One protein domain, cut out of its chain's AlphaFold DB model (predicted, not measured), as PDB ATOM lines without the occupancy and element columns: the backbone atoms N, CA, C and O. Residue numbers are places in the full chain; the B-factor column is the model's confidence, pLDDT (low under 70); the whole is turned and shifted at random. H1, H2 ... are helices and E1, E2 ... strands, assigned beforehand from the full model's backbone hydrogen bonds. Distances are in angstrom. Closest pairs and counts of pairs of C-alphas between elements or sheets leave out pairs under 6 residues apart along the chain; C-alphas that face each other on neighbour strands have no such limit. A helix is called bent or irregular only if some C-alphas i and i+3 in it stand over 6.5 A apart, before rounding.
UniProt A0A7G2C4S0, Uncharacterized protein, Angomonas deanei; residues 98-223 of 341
ATOM      1  N   GLU A  98     -24.974 -79.639   4.380       95.38
ATOM      2  CA  GLU A  98     -24.898 -78.605   5.416       95.38
ATOM      3  C   GLU A  98     -23.842 -77.538   5.086       95.38
ATOM      4  O   GLU A  98     -24.121 -76.341   5.207       95.38
ATOM      5  N   GLU A  99     -22.668 -77.955   4.600       95.94
ATOM      6  CA  GLU A  99     -21.614 -77.054   4.119       95.94
ATOM      7  C   GLU A  99     -22.114 -76.178   2.960       95.94
ATOM      8  O   GLU A  99     -22.052 -74.948   3.044       95.94
ATOM      9  N   ALA A 100     -22.721 -76.783   1.933       95.62
ATOM     10  CA  ALA A 100     -23.270 -76.059   0.784       95.62
ATOM     11  C   ALA A 100     -24.385 -75.071   1.180       95.62
ATOM     12  O   ALA A 100     -24.458 -73.949   0.669       95.62
ATOM     13  N   VAL A 101     -25.248 -75.449   2.129       95.19
ATOM     14  CA  VAL A 101     -26.279 -74.557   2.681       95.19
ATOM     15  C   VAL A 101     -25.644 -73.396   3.453       95.19
ATOM     16  O   VAL A 101     -26.147 -72.269   3.386       95.19
ATOM     17  N   GLY A 102     -24.549 -73.642   4.174       94.12
ATOM     18  CA  GLY A 102     -23.758 -72.613   4.850       94.12
ATOM     19  C   GLY A 102     -23.178 -71.590   3.871       94.12
ATOM     20  O   GLY A 102     -23.374 -70.384   4.055       94.12
ATOM     21  N   GLU A 103     -22.541 -72.059   2.797       94.06
ATOM     22  CA  GLU A 103     -21.990 -71.210   1.735       94.06
ATOM     23  C   GLU A 103     -23.075 -70.381   1.041       94.06
ATOM     24  O   GLU A 103     -22.926 -69.166   0.880       94.06
ATOM     25  N   LEU A 104     -24.213 -71.000   0.705       94.88
ATOM     26  CA  LEU A 104     -25.338 -70.313   0.071       94.88
ATOM     27  C   LEU A 104     -25.912 -69.204   0.965       94.88
ATOM     28  O   LEU A 104     -26.214 -68.109   0.486       94.88
ATOM     29  N   LYS A 105     -26.044 -69.458   2.275       94.38
ATOM     30  CA  LYS A 105     -26.496 -68.445   3.243       94.38
ATOM     31  C   LYS A 105     -25.509 -67.284   3.348       94.38
ATOM     32  O   LYS A 105     -25.943 -66.132   3.383       94.38
ATOM     33  N   ALA A 106     -24.206 -67.563   3.369       91.56
ATOM     34  CA  ALA A 106     -23.175 -66.529   3.400       91.56
ATOM     35  C   ALA A 106     -23.184 -65.675   2.119       91.56
ATOM     36  O   ALA A 106     -23.135 -64.448   2.208       91.56
ATOM     37  N   ALA A 107     -23.317 -66.306   0.948       91.94
ATOM     38  CA  ALA A 107     -23.428 -65.617  -0.336       91.94
ATOM     39  C   ALA A 107     -24.678 -64.728  -0.398       91.94
ATOM     40  O   ALA A 107     -24.588 -63.559  -0.771       91.94
ATOM     41  N   LYS A 108     -25.831 -65.243   0.047       94.62
ATOM     42  CA  LYS A 108     -27.074 -64.467   0.110       94.62
ATOM     43  C   LYS A 108     -26.946 -63.258   1.040       94.62
ATOM     44  O   LYS A 108     -27.325 -62.157   0.658       94.62
ATOM     45  N   SER A 109     -26.370 -63.446   2.228       92.50
ATOM     46  CA  SER A 109     -26.139 -62.352   3.176       92.50
ATOM     47  C   SER A 109     -25.186 -61.288   2.615       92.50
ATOM     48  O   SER A 109     -25.407 -60.095   2.828       92.50
ATOM     49  N   LEU A 110     -24.152 -61.697   1.871       91.75
ATOM     50  CA  LEU A 110     -23.248 -60.766   1.196       91.75
ATOM     51  C   LEU A 110     -23.979 -59.957   0.114       91.75
ATOM     52  O   LEU A 110     -23.765 -58.751   0.013       91.75
ATOM     53  N   GLU A 111     -24.857 -60.594  -0.660       93.81
ATOM     54  CA  GLU A 111     -25.635 -59.929  -1.710       93.81
ATOM     55  C   GLU A 111     -26.678 -58.951  -1.147       93.81
ATOM     56  O   GLU A 111     -26.832 -57.834  -1.647       93.81
ATOM     57  N   GLU A 112     -27.332 -59.309  -0.040       94.56
ATOM     58  CA  GLU A 112     -28.211 -58.401   0.707       94.56
ATOM     59  C   GLU A 112     -27.436 -57.178   1.230       94.56
ATOM     60  O   GLU A 112     -27.894 -56.040   1.093       94.56
ATOM     61  N   ALA A 113     -26.222 -57.385   1.759       93.75
ATOM     62  CA  ALA A 113     -25.348 -56.286   2.165       93.75
ATOM     63  C   ALA A 113     -24.961 -55.400   0.969       93.75
ATOM     64  O   ALA A 113     -25.005 -54.177   1.083       93.75
ATOM     65  N   ARG A 114     -24.640 -55.991  -0.190       94.75
ATOM     66  CA  ARG A 114     -24.318 -55.259  -1.428       94.75
ATOM     67  C   ARG A 114     -25.476 -54.392  -1.896       94.75
ATOM     68  O   ARG A 114     -25.274 -53.203  -2.127       94.75
ATOM     69  N   THR A 115     -26.682 -54.949  -1.941       95.94
ATOM     70  CA  THR A 115     -27.891 -54.193  -2.299       95.94
ATOM     71  C   THR A 115     -28.100 -53.024  -1.338       95.94
ATOM     72  O   THR A 115     -28.259 -51.890  -1.782       95.94
ATOM     73  N   CYS A 116     -27.966 -53.255  -0.027       95.56
ATOM     74  CA  CYS A 116     -28.075 -52.198   0.979       95.56
ATOM     75  C   CYS A 116     -27.029 -51.079   0.793       95.56
ATOM     76  O   CYS A 116     -27.347 -49.895   0.932       95.56
ATOM     77  N   LEU A 117     -25.778 -51.426   0.465       96.62
ATOM     78  CA  LEU A 117     -24.724 -50.439   0.199       96.62
ATOM     79  C   LEU A 117     -25.023 -49.610  -1.057       96.62
ATOM     80  O   LEU A 117     -24.824 -48.394  -1.032       96.62
ATOM     81  N   ILE A 118     -25.514 -50.243  -2.126       97.31
ATOM     82  CA  ILE A 118     -25.920 -49.552  -3.355       97.31
ATOM     83  C   ILE A 118     -27.066 -48.586  -3.042       97.31
ATOM     84  O   ILE A 118     -26.919 -47.389  -3.260       97.31
ATOM     85  N   GLU A 119     -28.156 -49.062  -2.442       97.31
ATOM     86  CA  GLU A 119     -29.325 -48.231  -2.119       97.31
ATOM     87  C   GLU A 119     -28.973 -47.010  -1.260       97.31
ATOM     88  O   GLU A 119     -29.547 -45.932  -1.425       97.31
ATOM     89  N   LYS A 120     -28.019 -47.164  -0.334       97.50
ATOM     90  CA  LYS A 120     -27.669 -46.118   0.628       97.50
ATOM     91  C   LYS A 120     -26.640 -45.116   0.110       97.50
ATOM     92  O   LYS A 120     -26.674 -43.955   0.519       97.50
ATOM     93  N   PHE A 121     -25.689 -45.556  -0.714       97.94
ATOM     94  CA  PHE A 121     -24.518 -44.748  -1.064       97.94
ATOM     95  C   PHE A 121     -24.365 -44.469  -2.555       97.94
ATOM     96  O   PHE A 121     -23.597 -43.567  -2.892       97.94
ATOM     97  N   TYR A 122     -25.052 -45.201  -3.430       98.19
ATOM     98  CA  TYR A 122     -24.989 -44.993  -4.872       98.19
ATOM     99  C   TYR A 122     -26.016 -43.954  -5.322       98.19
ATOM    100  O   TYR A 122     -27.210 -44.060  -5.043       98.19
ATOM    101  N   ASN A 123     -25.561 -42.941  -6.052       97.88
ATOM    102  CA  ASN A 123     -26.439 -41.966  -6.676       97.88
ATOM    103  C   ASN A 123     -26.718 -42.376  -8.126       97.88
ATOM    104  O   ASN A 123     -25.882 -42.166  -9.000       97.88
ATOM    105  N   TYR A 124     -27.918 -42.893  -8.395       96.81
ATOM    106  CA  TYR A 124     -28.334 -43.319  -9.737       96.81
ATOM    107  C   TYR A 124     -28.339 -42.197 -10.786       96.81
ATOM    108  O   TYR A 124     -28.201 -42.487 -11.970       96.81
ATOM    109  N   ALA A 125     -28.494 -40.932 -10.381       97.00
ATOM    110  CA  ALA A 125     -28.522 -39.813 -11.321       97.00
ATOM    111  C   ALA A 125     -27.123 -39.463 -11.850       97.00
ATOM    112  O   ALA A 125     -26.988 -39.107 -13.018       97.00
ATOM    113  N   SER A 126     -26.093 -39.560 -11.004       96.69
ATOM    114  CA  SER A 126     -24.698 -39.345 -11.409       96.69
ATOM    115  C   SER A 126     -23.969 -40.637 -11.775       96.69
ATOM    116  O   SER A 126     -22.950 -40.568 -12.447       96.69
ATOM    117  N   ALA A 127     -24.503 -41.792 -11.367       97.12
ATOM    118  CA  ALA A 127     -23.843 -43.096 -11.395       97.12
ATOM    119  C   ALA A 127     -22.517 -43.130 -10.598       97.12
ATOM    120  O   ALA A 127     -21.532 -43.758 -10.976       97.12
ATOM    121  N   GLU A 128     -22.523 -42.468  -9.435       97.75
ATOM    122  CA  GLU A 128     -21.367 -42.361  -8.539       97.75
ATOM    123  C   GLU A 128     -21.742 -42.729  -7.097       97.75
ATOM    124  O   GLU A 128     -22.817 -42.372  -6.607       97.75
ATOM    125  N   PHE A 129     -20.826 -43.365  -6.365       97.88
ATOM    126  CA  PHE A 129     -20.964 -43.572  -4.925       97.88
ATOM    127  C   PHE A 129     -20.554 -42.346  -4.098       97.88
ATOM    128  O   PHE A 129     -19.624 -41.603  -4.414       97.88
ATOM    129  N   ASN A 130     -21.126 -42.186  -2.911       97.00
ATOM    130  CA  ASN A 130     -20.487 -41.384  -1.869       97.00
ATOM    131  C   ASN A 130     -19.336 -42.185  -1.231       97.00
ATOM    132  O   ASN A 130     -19.505 -42.784  -0.171       97.00
ATOM    133  N   LEU A 131     -18.165 -42.199  -1.881       96.44
ATOM    134  CA  LEU A 131     -17.026 -43.051  -1.503       96.44
ATOM    135  C   LEU A 131     -16.587 -42.886  -0.045       96.44
ATOM    136  O   LEU A 131     -16.302 -43.877   0.621       96.44
ATOM    137  N   CYS A 132     -16.555 -41.657   0.480       95.56
ATOM    138  CA  CYS A 132     -16.170 -41.428   1.874       95.56
ATOM    139  C   CYS A 132     -17.205 -42.013   2.845       95.56
ATOM    140  O   CYS A 132     -16.836 -42.643   3.833       95.56
ATOM    141  N   ALA A 133     -18.501 -41.826   2.567       96.31
ATOM    142  CA  ALA A 133     -19.561 -42.382   3.403       96.31
ATOM    143  C   ALA A 133     -19.591 -43.916   3.336       96.31
ATOM    144  O   ALA A 133     -19.717 -44.560   4.376       96.31
ATOM    145  N   LEU A 134     -19.406 -44.484   2.140       96.25
ATOM    146  CA  LEU A 134     -19.296 -45.922   1.915       96.25
ATOM    147  C   LEU A 134     -18.111 -46.517   2.693       96.25
ATOM    148  O   LEU A 134     -18.298 -47.448   3.470       96.25
ATOM    149  N   TRP A 135     -16.917 -45.930   2.562       95.19
ATOM    150  CA  TRP A 135     -15.720 -46.350   3.301       95.19
ATOM    151  C   TRP A 135     -15.937 -46.319   4.816       95.19
ATOM    152  O   TRP A 135     -15.679 -47.299   5.514       95.19
ATOM    153  N   ASN A 136     -16.460 -45.204   5.331       95.31
ATOM    154  CA  ASN A 136     -16.710 -45.042   6.761       95.31
ATOM    155  C   ASN A 136     -17.734 -46.046   7.287       95.31
ATOM    156  O   ASN A 136     -17.591 -46.537   8.405       95.31
ATOM    157  N   TYR A 137     -18.757 -46.354   6.490       95.00
ATOM    158  CA  TYR A 137     -19.735 -47.373   6.831       95.00
ATOM    159  C   TYR A 137     -19.074 -48.751   6.897       95.00
ATOM    160  O   TYR A 137     -19.184 -49.426   7.917       95.00
ATOM    161  N   CYS A 138     -18.296 -49.135   5.885       93.19
ATOM    162  CA  CYS A 138     -17.565 -50.401   5.913       93.19
ATOM    163  C   CYS A 138     -16.636 -50.506   7.133       93.19
ATOM    164  O   CYS A 138     -16.659 -51.516   7.835       93.19
ATOM    165  N   ALA A 139     -15.904 -49.438   7.457       92.38
ATOM    166  CA  ALA A 139     -15.042 -49.389   8.635       92.38
ATOM    167  C   ALA A 139     -15.826 -49.527   9.956       92.38
ATOM    168  O   ALA A 139     -15.422 -50.289  10.835       92.38
ATOM    169  N   ALA A 140     -16.960 -48.831  10.098       94.00
ATOM    170  CA  ALA A 140     -17.779 -48.856  11.313       94.00
ATOM    171  C   ALA A 140     -18.389 -50.240  11.591       94.00
ATOM    172  O   ALA A 140     -18.436 -50.675  12.741       94.00
ATOM    173  N   TYR A 141     -18.805 -50.948  10.539       92.12
ATOM    174  CA  TYR A 141     -19.401 -52.284  10.634       92.12
ATOM    175  C   TYR A 141     -18.385 -53.420  10.452       92.12
ATOM    176  O   TYR A 141     -18.770 -54.586  10.426       92.12
ATOM    177  N   ARG A 142     -17.083 -53.095  10.375       91.12
ATOM    178  CA  ARG A 142     -15.977 -54.053  10.185       91.12
ATOM    179  C   ARG A 142     -16.166 -54.951   8.960       91.12
ATOM    180  O   ARG A 142     -15.804 -56.126   8.972       91.12
ATOM    181  N   PHE A 143     -16.733 -54.393   7.899       89.81
ATOM    182  CA  PHE A 143     -16.800 -55.069   6.619       89.81
ATOM    183  C   PHE A 143     -15.405 -55.144   6.001       89.81
ATOM    184  O   PHE A 143     -14.717 -54.130   5.887       89.81
ATOM    185  N   ALA A 144     -15.004 -56.351   5.599       89.75
ATOM    186  CA  ALA A 144     -13.803 -56.561   4.799       89.75
ATOM    187  C   ALA A 144     -14.005 -55.884   3.438       89.75
ATOM    188  O   ALA A 144     -14.876 -56.297   2.667       89.75
ATOM    189  N   TRP A 145     -13.254 -54.813   3.179       86.38
ATOM    190  CA  TRP A 145     -13.435 -53.965   2.001       86.38
ATOM    191  C   TRP A 145     -13.239 -54.735   0.690       86.38
ATOM    192  O   TRP A 145     -13.928 -54.482  -0.295       86.38
ATOM    193  N   GLU A 146     -12.360 -55.732   0.706       88.94
ATOM    194  CA  GLU A 146     -12.028 -56.605  -0.420       88.94
ATOM    195  C   GLU A 146     -13.272 -57.292  -0.998       88.94
ATOM    196  O   GLU A 146     -13.351 -57.533  -2.198       88.94
ATOM    197  N   ARG A 147     -14.285 -57.553  -0.163       88.31
ATOM    198  CA  ARG A 147     -15.544 -58.189  -0.579       88.31
ATOM    199  C   ARG A 147     -16.489 -57.267  -1.353       88.31
ATOM    200  O   ARG A 147     -17.507 -57.737  -1.851       88.31
ATOM    201  N   PHE A 148     -16.188 -55.971  -1.408       88.75
ATOM    202  CA  PHE A 148     -17.042 -54.947  -2.012       88.75
ATOM    203  C   PHE A 148     -16.327 -54.151  -3.107       88.75
ATOM    204  O   PHE A 148     -16.903 -53.207  -3.641       88.75
ATOM    205  N   GLN A 149     -15.087 -54.509  -3.454       90.88
ATOM    206  CA  GLN A 149     -14.314 -53.810  -4.485       90.88
ATOM    207  C   GLN A 149     -15.006 -53.830  -5.848       90.88
ATOM    208  O   GLN A 149     -14.957 -52.848  -6.579       90.88
ATOM    209  N   ASP A 150     -15.700 -54.912  -6.184       93.06
ATOM    210  CA  ASP A 150     -16.445 -55.025  -7.433       93.06
ATOM    211  C   ASP A 150     -17.667 -54.091  -7.492       93.06
ATOM    212  O   ASP A 150     -18.079 -53.728  -8.591       93.06
ATOM    213  N   LEU A 151     -18.187 -53.594  -6.358       95.31
ATOM    214  CA  LEU A 151     -19.200 -52.527  -6.374       95.31
ATOM    215  C   LEU A 151     -18.668 -51.255  -7.038       95.31
ATOM    216  O   LEU A 151     -19.426 -50.554  -7.702       95.31
ATOM    217  N   LEU A 152     -17.368 -50.975  -6.913       95.56
ATOM    218  CA  LEU A 152     -16.745 -49.809  -7.537       95.56
ATOM    219  C   LEU A 152     -16.741 -49.883  -9.066       95.56
ATOM    220  O   LEU A 152     -16.558 -48.857  -9.712       95.56
ATOM    221  N   SER A 153     -16.993 -51.058  -9.654       95.50
ATOM    222  CA  SER A 153     -17.188 -51.177 -11.102       95.50
ATOM    223  C   SER A 153     -18.433 -50.439 -11.603       95.50
ATOM    224  O   SER A 153     -18.486 -50.066 -12.773       95.50
ATOM    225  N   LEU A 154     -19.411 -50.197 -10.721       96.44
ATOM    226  CA  LEU A 154     -20.600 -49.398 -11.019       96.44
ATOM    227  C   LEU A 154     -20.309 -47.891 -10.986       96.44
ATOM    228  O   LEU A 154     -21.111 -47.108 -11.483       96.44
ATOM    229  N   ASP A 155     -19.192 -47.478 -10.384       97.88
ATOM    230  CA  ASP A 155     -18.828 -46.074 -10.255       97.88
ATOM    231  C   ASP A 155     -18.193 -45.554 -11.549       97.88
ATOM    232  O   ASP A 155     -17.112 -45.988 -11.956       97.88
ATOM    233  N   ASN A 156     -18.863 -44.606 -12.199       96.00
ATOM    234  CA  ASN A 156     -18.444 -44.088 -13.498       96.00
ATOM    235  C   ASN A 156     -17.600 -42.805 -13.414       96.00
ATOM    236  O   ASN A 156     -17.337 -42.193 -14.456       96.00
ATOM    237  N   ARG A 157     -17.190 -42.370 -12.213       96.81
ATOM    238  CA  ARG A 157     -16.488 -41.091 -12.071       96.81
ATOM    239  C   ARG A 157     -15.177 -41.100 -12.852       96.81
ATOM    240  O   ARG A 157     -14.357 -42.008 -12.713       96.81
ATOM    241  N   CYS A 158     -14.930 -40.027 -13.596       95.38
ATOM    242  CA  CYS A 158     -13.646 -39.800 -14.259       95.38
ATOM    243  C   CYS A 158     -12.678 -38.952 -13.423       95.38
ATOM    244  O   CYS A 158     -11.464 -38.993 -13.627       95.38
ATOM    245  N   ALA A 159     -13.183 -38.206 -12.438       93.88
ATOM    246  CA  ALA A 159     -12.373 -37.354 -11.580       93.88
ATOM    247  C   ALA A 159     -12.784 -37.487 -10.111       93.88
ATOM    248  O   ALA A 159     -13.966 -37.464  -9.773       93.88
ATOM    249  N   PHE A 160     -11.801 -37.566  -9.216       94.88
ATOM    250  CA  PHE A 160     -12.028 -37.509  -7.774       94.88
ATOM    251  C   PHE A 160     -11.532 -36.176  -7.211       94.88
ATOM    252  O   PHE A 160     -10.369 -35.823  -7.380       94.88
ATOM    253  N   LYS A 161     -12.398 -35.427  -6.524       93.50
ATOM    254  CA  LYS A 161     -12.024 -34.153  -5.895       93.50
ATOM    255  C   LYS A 161     -11.573 -34.376  -4.448       93.50
ATOM    256  O   LYS A 161     -12.405 -34.469  -3.547       93.50
ATOM    257  N   ALA A 162     -10.264 -34.432  -4.233       91.88
ATOM    258  CA  ALA A 162      -9.635 -34.514  -2.925       91.88
ATOM    259  C   ALA A 162      -9.557 -33.121  -2.275       91.88
ATOM    260  O   ALA A 162      -8.862 -32.216  -2.737       91.88
ATOM    261  N   THR A 163     -10.328 -32.928  -1.211       89.81
ATOM    262  CA  THR A 163     -10.389 -31.673  -0.458       89.81
ATOM    263  C   THR A 163      -9.463 -31.721   0.756       89.81
ATOM    264  O   THR A 163      -9.184 -32.798   1.274       89.81
ATOM    265  N   ALA A 164      -9.009 -30.564   1.247       86.31
ATOM    266  CA  ALA A 164      -8.123 -30.473   2.417       86.31
ATOM    267  C   ALA A 164      -8.686 -31.173   3.674       86.31
ATOM    268  O   ALA A 164      -7.944 -31.648   4.533       86.31
ATOM    269  N   ASP A 165     -10.015 -31.259   3.785       88.50
ATOM    270  CA  ASP A 165     -10.728 -31.910   4.882       88.50
ATOM    271  C   ASP A 165     -10.963 -33.417   4.666       88.50
ATOM    272  O   ASP A 165     -11.551 -34.062   5.533       88.50
ATOM    273  N   LEU A 166     -10.490 -34.016   3.564       91.06
ATOM    274  CA  LEU A 166     -10.677 -35.443   3.275       91.06
ATOM    275  C   LEU A 166     -10.163 -36.332   4.418       91.06
ATOM    276  O   LEU A 166     -10.853 -37.267   4.820       91.06
ATOM    277  N   LYS A 167      -9.017 -35.984   5.021       89.50
ATOM    278  CA  LYS A 167      -8.477 -36.671   6.208       89.50
ATOM    279  C   LYS A 167      -9.461 -36.689   7.385       89.50
ATOM    280  O   LYS A 167      -9.505 -37.670   8.117       89.50
ATOM    281  N   ASN A 168     -10.247 -35.626   7.559       91.19
ATOM    282  CA  ASN A 168     -11.247 -35.523   8.625       91.19
ATOM    283  C   ASN A 168     -12.550 -36.243   8.256       91.19
ATOM    284  O   ASN A 168     -13.293 -36.676   9.134       91.19
ATOM    285  N   ARG A 169     -12.831 -36.376   6.954       92.75
ATOM    286  CA  ARG A 169     -13.999 -37.091   6.434       92.75
ATOM    287  C   ARG A 169     -13.820 -38.605   6.431       92.75
ATOM    288  O   ARG A 169     -14.827 -39.300   6.376       92.75
ATOM    289  N   ILE A 170     -12.591 -39.113   6.479       93.25
ATOM    290  CA  ILE A 170     -12.284 -40.548   6.534       93.25
ATOM    291  C   ILE A 170     -12.080 -40.968   7.995       93.25
ATOM    292  O   ILE A 170     -11.202 -40.450   8.688       93.25
ATOM    293  N   VAL A 171     -12.863 -41.941   8.467       88.94
ATOM    294  CA  VAL A 171     -12.766 -42.464   9.838       88.94
ATOM    295  C   VAL A 171     -11.347 -42.967  10.118       88.94
ATOM    296  O   VAL A 171     -10.763 -43.727   9.344       88.94
ATOM    297  N   GLY A 172     -10.781 -42.520  11.241       86.00
ATOM    298  CA  GLY A 172      -9.429 -42.880  11.673       86.00
ATOM    299  C   GLY A 172      -8.303 -42.189  10.901       86.00
ATOM    300  O   GLY A 172      -7.143 -42.521  11.125       86.00
ATOM    301  N   GLY A 173      -8.606 -41.250   9.994       82.44
ATOM    302  CA  GLY A 173      -7.591 -40.549   9.202       82.44
ATOM    303  C   GLY A 173      -6.789 -41.473   8.280       82.44
ATOM    304  O   GLY A 173      -5.682 -41.121   7.874       82.44
ATOM    305  N   LYS A 174      -7.344 -42.648   7.955       88.81
ATOM    306  CA  LYS A 174      -6.755 -43.698   7.109       88.81
ATOM    307  C   LYS A 174      -6.810 -43.329   5.625       88.81
ATOM    308  O   LYS A 174      -7.292 -44.081   4.786       88.81
ATOM    309  N   GLU A 175      -6.328 -42.134   5.306       89.75
ATOM    310  CA  GLU A 175      -6.339 -41.580   3.956       89.75
ATOM    311  C   GLU A 175      -5.598 -42.495   2.984       89.75
ATOM    312  O   GLU A 175      -6.145 -42.866   1.956       89.75
ATOM    313  N   ARG A 176      -4.398 -42.950   3.349       88.06
ATOM    314  CA  ARG A 176      -3.621 -43.875   2.522       88.06
ATOM    315  C   ARG A 176      -4.416 -45.130   2.137       88.06
ATOM    316  O   ARG A 176      -4.506 -45.437   0.954       88.06
ATOM    317  N   GLU A 177      -5.034 -45.791   3.117       91.12
ATOM    318  CA  GLU A 177      -5.838 -46.998   2.883       91.12
ATOM    319  C   GLU A 177      -7.046 -46.705   1.982       91.12
ATOM    320  O   GLU A 177      -7.408 -47.538   1.157       91.12
ATOM    321  N   PHE A 178      -7.651 -45.520   2.094       92.81
ATOM    322  CA  PHE A 178      -8.747 -45.106   1.220       92.81
ATOM    323  C   PHE A 178      -8.299 -44.980  -0.244       92.81
ATOM    324  O   PHE A 178      -8.980 -45.467  -1.142       92.81
ATOM    325  N   PHE A 179      -7.143 -44.373  -0.521       90.94
ATOM    326  CA  PHE A 179      -6.642 -44.282  -1.898       90.94
ATOM    327  C   PHE A 179      -6.240 -45.656  -2.454       90.94
ATOM    328  O   PHE A 179      -6.593 -45.977  -3.589       90.94
ATOM    329  N   GLU A 180      -5.570 -46.467  -1.632       88.81
ATOM    330  CA  GLU A 180      -5.154 -47.842  -1.941       88.81
ATOM    331  C   GLU A 180      -6.327 -48.753  -2.296       88.81
ATOM    332  O   GLU A 180      -6.273 -49.490  -3.274       88.81
ATOM    333  N   ASN A 181      -7.395 -48.701  -1.504       91.00
ATOM    334  CA  ASN A 181      -8.467 -49.681  -1.592       91.00
ATOM    335  C   ASN A 181      -9.686 -49.173  -2.361       91.00
ATOM    336  O   ASN A 181     -10.439 -49.979  -2.903       91.00
ATOM    337  N   VAL A 182      -9.900 -47.857  -2.415       93.56
ATOM    338  CA  VAL A 182     -11.060 -47.267  -3.088       93.56
ATOM    339  C   VAL A 182     -10.667 -46.718  -4.450       93.56
ATOM    340  O   VAL A 182     -11.152 -47.196  -5.469       93.56
ATOM    341  N   LEU A 183      -9.772 -45.727  -4.497       92.38
ATOM    342  CA  LEU A 183      -9.511 -45.023  -5.756       92.38
ATOM    343  C   LEU A 183      -8.762 -45.880  -6.782       92.38
ATOM    344  O   LEU A 183      -9.019 -45.740  -7.974       92.38
ATOM    345  N   ALA A 184      -7.883 -46.783  -6.339       90.19
ATOM    346  CA  ALA A 184      -7.165 -47.692  -7.236       90.19
ATOM    347  C   ALA A 184      -8.089 -48.667  -7.996       90.19
ATOM    348  O   ALA A 184      -7.708 -49.166  -9.052       90.19
ATOM    349  N   PHE A 185      -9.301 -48.910  -7.484       91.88
ATOM    350  CA  PHE A 185     -10.275 -49.852  -8.044       91.88
ATOM    351  C   PHE A 185     -11.384 -49.178  -8.861       91.88
ATOM    352  O   PHE A 185     -12.269 -49.861  -9.370       91.88
ATOM    353  N   LEU A 186     -11.347 -47.852  -9.018       94.12
ATOM    354  CA  LEU A 186     -12.288 -47.133  -9.873       94.12
ATOM    355  C   LEU A 186     -11.873 -47.287 -11.346       94.12
ATOM    356  O   LEU A 186     -10.860 -46.709 -11.754       94.12
ATOM    357  N   PRO A 187     -12.635 -48.019 -12.180       91.94
ATOM    358  CA  PRO A 187     -12.205 -48.348 -13.540       91.94
ATOM    359  C   PRO A 187     -12.101 -47.111 -14.442       91.94
ATOM    360  O   PRO A 187     -11.226 -47.043 -15.311       91.94
ATOM    361  N   GLY A 188     -12.982 -46.133 -14.212       92.31
ATOM    362  CA  GLY A 188     -13.069 -44.891 -14.970       92.31
ATOM    363  C   GLY A 188     -12.203 -43.753 -14.439       92.31
ATOM    364  O   GLY A 188     -12.178 -42.706 -15.072       92.31
ATOM    365  N   LEU A 189     -11.494 -43.912 -13.312       94.69
ATOM    366  CA  LEU A 189     -10.762 -42.793 -12.718       94.69
ATOM    367  C   LEU A 189      -9.598 -42.361 -13.618       94.69
ATOM    368  O   LEU A 189      -8.645 -43.110 -13.852       94.69
ATOM    369  N   GLU A 190      -9.669 -41.117 -14.080       93.19
ATOM    370  CA  GLU A 190      -8.663 -40.483 -14.926       93.19
ATOM    371  C   GLU A 190      -7.850 -39.443 -14.168       93.19
ATOM    372  O   GLU A 190      -6.693 -39.245 -14.512       93.19
ATOM    373  N   SER A 191      -8.408 -38.777 -13.153       91.25
ATOM    374  CA  SER A 191      -7.704 -37.703 -12.437       91.25
ATOM    375  C   SER A 191      -8.114 -37.561 -10.972       91.25
ATOM    376  O   SER A 191      -9.244 -37.858 -10.581       91.25
ATOM    377  N   ILE A 192      -7.190 -37.053 -10.154       91.69
ATOM    378  CA  ILE A 192      -7.471 -36.548  -8.808       91.69
ATOM    379  C   ILE A 192      -7.265 -35.030  -8.845       91.69
ATOM    380  O   ILE A 192      -6.242 -34.526  -9.296       91.69
ATOM    381  N   THR A 193      -8.267 -34.281  -8.405       89.50
ATOM    382  CA  THR A 193      -8.272 -32.812  -8.413       89.50
ATOM    383  C   THR A 193      -8.466 -32.280  -7.001       89.50
ATOM    384  O   THR A 193      -8.902 -33.017  -6.123       89.50
ATOM    385  N   GLY A 194      -8.194 -30.996  -6.768       87.31
ATOM    386  CA  GLY A 194      -8.456 -30.346  -5.483       87.31
ATOM    387  C   GLY A 194      -7.201 -29.756  -4.858       87.31
ATOM    388  O   GLY A 194      -6.547 -28.936  -5.500       87.31
ATOM    389  N   ASP A 195      -6.919 -30.100  -3.602       86.75
ATOM    390  CA  ASP A 195      -5.790 -29.530  -2.857       86.75
ATOM    391  C   ASP A 195      -4.437 -29.956  -3.483       86.75
ATOM    392  O   ASP A 195      -4.237 -31.153  -3.721       86.75
ATOM    393  N   PRO A 196      -3.511 -29.014  -3.763       83.00
ATOM    394  CA  PRO A 196      -2.193 -29.303  -4.336       83.00
ATOM    395  C   PRO A 196      -1.401 -30.401  -3.619       83.00
ATOM    396  O   PRO A 196      -0.723 -31.181  -4.286       83.00
ATOM    397  N   ILE A 197      -1.563 -30.550  -2.297       86.38
ATOM    398  CA  ILE A 197      -0.857 -31.572  -1.506       86.38
ATOM    399  C   ILE A 197      -1.144 -33.005  -1.986       86.38
ATOM    400  O   ILE A 197      -0.388 -33.933  -1.692       86.38
ATOM    401  N   TYR A 198      -2.236 -33.216  -2.727       87.69
ATOM    402  CA  TYR A 198      -2.584 -34.524  -3.277       87.69
ATOM    403  C   TYR A 198      -1.769 -34.920  -4.502       87.69
ATOM    404  O   TYR A 198      -1.725 -36.108  -4.812       87.69
ATOM    405  N   ILE A 199      -1.082 -33.995  -5.170       89.06
ATOM    406  CA  ILE A 199      -0.220 -34.324  -6.309       89.06
ATOM    407  C   ILE A 199       0.991 -35.152  -5.854       89.06
ATOM    408  O   ILE A 199       1.103 -36.297  -6.311       89.06
ATOM    409  N   PRO A 200       1.839 -34.697  -4.905       91.75
ATOM    410  CA  PRO A 200       2.945 -35.520  -4.416       91.75
ATOM    411  C   PRO A 200       2.443 -36.807  -3.746       91.75
ATOM    412  O   PRO A 200       3.013 -37.873  -3.971       91.75
ATOM    413  N   LYS A 201       1.323 -36.759  -3.007       91.50
ATOM    414  CA  LYS A 201       0.713 -37.969  -2.423       91.50
ATOM    415  C   LYS A 201       0.266 -38.979  -3.483       91.50
ATOM    416  O   LYS A 201       0.514 -40.169  -3.321       91.50
ATOM    417  N   SER A 202      -0.344 -38.528  -4.582       90.62
ATOM    418  CA  SER A 202      -0.765 -39.412  -5.676       90.62
ATOM    419  C   SER A 202       0.418 -40.142  -6.306       90.62
ATOM    420  O   SER A 202       0.314 -41.332  -6.597       90.62
ATOM    421  N   TYR A 203       1.570 -39.478  -6.427       93.00
ATOM    422  CA  TYR A 203       2.793 -40.116  -6.894       93.00
ATOM    423  C   TYR A 203       3.335 -41.151  -5.899       93.00
ATOM    424  O   TYR A 203       3.688 -42.262  -6.302       93.00
ATOM    425  N   VAL A 204       3.330 -40.838  -4.596       93.00
ATOM    426  CA  VAL A 204       3.676 -41.812  -3.543       93.00
ATOM    427  C   VAL A 204       2.786 -43.054  -3.652       93.00
ATOM    428  O   VAL A 204       3.289 -44.179  -3.637       93.00
ATOM    429  N   TRP A 205       1.474 -42.875  -3.808       90.81
ATOM    430  CA  TRP A 205       0.537 -43.991  -3.956       90.81
ATOM    431  C   TRP A 205       0.721 -44.736  -5.277       90.81
ATOM    432  O   TRP A 205       0.632 -45.957  -5.308       90.81
ATOM    433  N   HIS A 206       1.072 -44.070  -6.373       91.38
ATOM    434  CA  HIS A 206       1.452 -44.785  -7.590       91.38
ATOM    435  C   HIS A 206       2.635 -45.732  -7.340       91.38
ATOM    436  O   HIS A 206       2.587 -46.901  -7.725       91.38
ATOM    437  N   LYS A 207       3.660 -45.265  -6.619       91.56
ATOM    438  CA  LYS A 207       4.849 -46.065  -6.301       91.56
ATOM    439  C   LYS A 207       4.592 -47.208  -5.324       91.56
ATOM    440  O   LYS A 207       5.230 -48.250  -5.446       91.56
ATOM    441  N   LYS A 208       3.705 -47.015  -4.347       88.75
ATOM    442  CA  LYS A 208       3.525 -47.958  -3.228       88.75
ATOM    443  C   LYS A 208       2.258 -48.801  -3.297       88.75
ATOM    444  O   LYS A 208       2.203 -49.849  -2.664       88.75
ATOM    445  N   SER A 209       1.258 -48.337  -4.031       82.00
ATOM    446  CA  SER A 209      -0.143 -48.727  -3.846       82.00
ATOM    447  C   SER A 209      -0.842 -49.118  -5.148       82.00
ATOM    448  O   SER A 209      -2.017 -49.460  -5.130       82.00
ATOM    449  N   GLY A 210      -0.148 -49.042  -6.288       84.56
ATOM    450  CA  GLY A 210      -0.701 -49.431  -7.586       84.56
ATOM    451  C   GLY A 210      -1.665 -48.415  -8.205       84.56
ATOM    452  O   GLY A 210      -2.325 -48.751  -9.188       84.56
ATOM    453  N   LEU A 211      -1.740 -47.177  -7.688       89.31
ATOM    454  CA  LEU A 211      -2.509 -46.115  -8.346       89.31
ATOM    455  C   LEU A 211      -1.996 -45.963  -9.794       89.31
ATOM    456  O   LEU A 211      -0.786 -45.802  -9.982       89.31
ATOM    457  N   PRO A 212      -2.850 -46.026 -10.831       90.31
ATOM    458  CA  PRO A 212      -2.373 -46.001 -12.210       90.31
ATOM    459  C   PRO A 212      -1.593 -44.720 -12.527       90.31
ATOM    460  O   PRO A 212      -2.056 -43.622 -12.219       90.31
ATOM    461  N   LEU A 213      -0.445 -44.846 -13.208       91.00
ATOM    462  CA  LEU A 213       0.410 -43.699 -13.559       91.00
ATOM    463  C   LEU A 213      -0.371 -42.609 -14.306       91.00
ATOM    464  O   LEU A 213      -0.237 -41.431 -13.993       91.00
ATOM    465  N   ARG A 214      -1.273 -43.016 -15.211       90.94
ATOM    466  CA  ARG A 214      -2.159 -42.111 -15.961       90.94
ATOM    467  C   ARG A 214      -2.955 -41.153 -15.064       90.94
ATOM    468  O   ARG A 214      -3.188 -40.018 -15.465       90.94
ATOM    469  N   VAL A 215      -3.346 -41.594 -13.861       91.25
ATOM    470  CA  VAL A 215      -4.082 -40.762 -12.895       91.25
ATOM    471  C   VAL A 215      -3.166 -39.679 -12.346       91.25
ATOM    472  O   VAL A 215      -3.550 -38.514 -12.317       91.25
ATOM    473  N   VAL A 216      -1.935 -40.039 -11.972       91.00
ATOM    474  CA  VAL A 216      -0.920 -39.085 -11.498       91.00
ATOM    475  C   VAL A 216      -0.581 -38.068 -12.589       91.00
ATOM    476  O   VAL A 216      -0.630 -36.867 -12.344       91.00
ATOM    477  N   GLU A 217      -0.324 -38.524 -13.815       89.94
ATOM    478  CA  GLU A 217      -0.036 -37.648 -14.959       89.94
ATOM    479  C   GLU A 217      -1.176 -36.656 -15.229       89.94
ATOM    480  O   GLU A 217      -0.936 -35.484 -15.527       89.94
ATOM    481  N   ALA A 218      -2.431 -37.098 -15.110       88.62
ATOM    482  CA  ALA A 218      -3.586 -36.227 -15.274       88.62
ATOM    483  C   ALA A 218      -3.701 -35.178 -14.159       88.62
ATOM    484  O   ALA A 218      -4.040 -34.031 -14.458       88.62
ATOM    485  N   CYS A 219      -3.362 -35.527 -12.911       85.81
ATOM    486  CA  CYS A 219      -3.261 -34.548 -11.820       85.81
ATOM    487  C   CYS A 219      -2.256 -33.442 -12.179       85.81
ATOM    488  O   CYS A 219      -2.530 -32.258 -11.982       85.81
ATOM    489  N   CYS A 220      -1.124 -33.822 -12.781       84.69
ATOM    490  CA  CYS A 220      -0.072 -32.891 -13.187       84.69
ATOM    491  C   CYS A 220      -0.494 -31.957 -14.335       84.69
ATOM    492  O   CYS A 220      -0.099 -30.795 -14.340       84.69
ATOM    493  N   LYS A 221      -1.323 -32.412 -15.290       83.12
ATOM    494  CA  LYS A 221      -1.763 -31.589 -16.443       83.12
ATOM    495  C   LYS A 221      -2.538 -30.331 -16.041       83.12
ATOM    496  O   LYS A 221      -2.485 -29.328 -16.747       83.12
ATOM    497  N   GLY A 222      -3.277 -30.384 -14.933       74.88
ATOM    498  CA  GLY A 222      -4.007 -29.230 -14.397       74.88
ATOM    499  C   GLY A 222      -3.143 -28.291 -13.551       74.88
ATOM    500  O   GLY A 222      -3.592 -27.203 -13.180       74.88
ATOM    501  N   PHE A 223      -1.912 -28.694 -13.229       78.06
ATOM    502  CA  PHE A 223      -1.064 -27.970 -12.296       78.06
ATOM    503  C   PHE A 223      -0.544 -26.663 -12.910       78.06
ATOM    504  O   PHE A 223      -0.058 -26.618 -14.038       78.06
TER     505      PHE A 223
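AT A GLANCE: This is residues 98 to 223 of the 341 residues of an uncharacterized protein of Angomonas deanei (UniProt A0A7G2C4S0). One long helix, H1, sticks out as an arm with residues 98 to 109 from a body of short helices and loops. Where the arm joins the body, H2 and H3 pack on the last part of H1; at the far end, the helical hairpin H6 and H7 packs on E2 of a small two-strand sheet, and H5 sits between H3 and H6. The 126 printed residues hold seven named helices and two named strands, in the order H1 H2 H3 E1 H4 H5 E2 H6 H7; the sheet E1 E2 is parallel and the class is mostly helix. The whole is compact, with a radius of gyration of the C-alphas of 15.9 A, yet elongated in outline, spanning 57 by 30 by 25 A.

HOW THE PARTS SIT: H1, residues 98 to 121, and H2, residues 131 to 140, form a helical hairpin at a steep tilt of 44 degrees, opposite ways; H1 touches H2 with residues 117 to 121 alone, and the closest C-alphas, of Phe 121 and Leu 134, are 6.1 A apart. In their link, residues 122 to 123 pair antiparallel with 128 to 129. H3, residues 145 to 154, only just touches H1, with 3 pairs of C-alphas within 8 A, the closest those of Arg 114 and Phe 148 at 7.3 A. E1, residues 159 to 162, and E2, residues 191 to 194, are parallel neighbours at 34 degrees, with N 162 and O 193 at 2.7 A and N 193 and O 160 at 2.8 A. Between them come H4, residues 166 to 169, and H5, residues 175 to 181, in a strand-helix-strand unit, two parallel neighbour strands joined through helices, with a right-handed crossover. H4 is close to but not clearly touching H5, with the C-alphas of Lys 167 and Glu 175 closest at 5.8 A. H5 touches H6, residues 198 to 209, at a steep tilt of 47 degrees, the closest C-alphas being those of Glu 180 and Ser 209 at 5.4 A; H6 touches H5 with residues 205 to 209 alone. H6 and H7, residues 213 to 221, form a hairpin at a shallow tilt of 11 degrees, with the C-alphas of Ser 202 and Val 216 closest at 5.8 A. The closest C-alphas of E2 and H7 are those of Ser 191 and Val 215, 4.8 A apart. In H1, H2, H5, H6 and H7 every O i to N i+4 pair is within hydrogen-bond range; in H3 1 of 6 is, beside 5 of 7 O i to N i+3 pairs, and H4 is too short for an O i to N i+4 pair.

IN THESE COORDINATES: H1 starts at C-alpha 98 (-24.898, -78.605, 5.416) and is 34.5 A long. H2 measures 14.1 A and H3 15.5 A; H3 is irregular, with C-alphas 147 and 150 7.6 A apart. H6 is 14.4 A long, and H7, 12.6 A, ends at C-alpha 221 (-1.763, -31.589, -16.443).

THE WHOLE: The C-alphas of Glu 98 and Phe 223, the two farthest apart, are 58.7 A apart. The printed part has no cut and no long link, and no printed residue is under 70 in pLDDT.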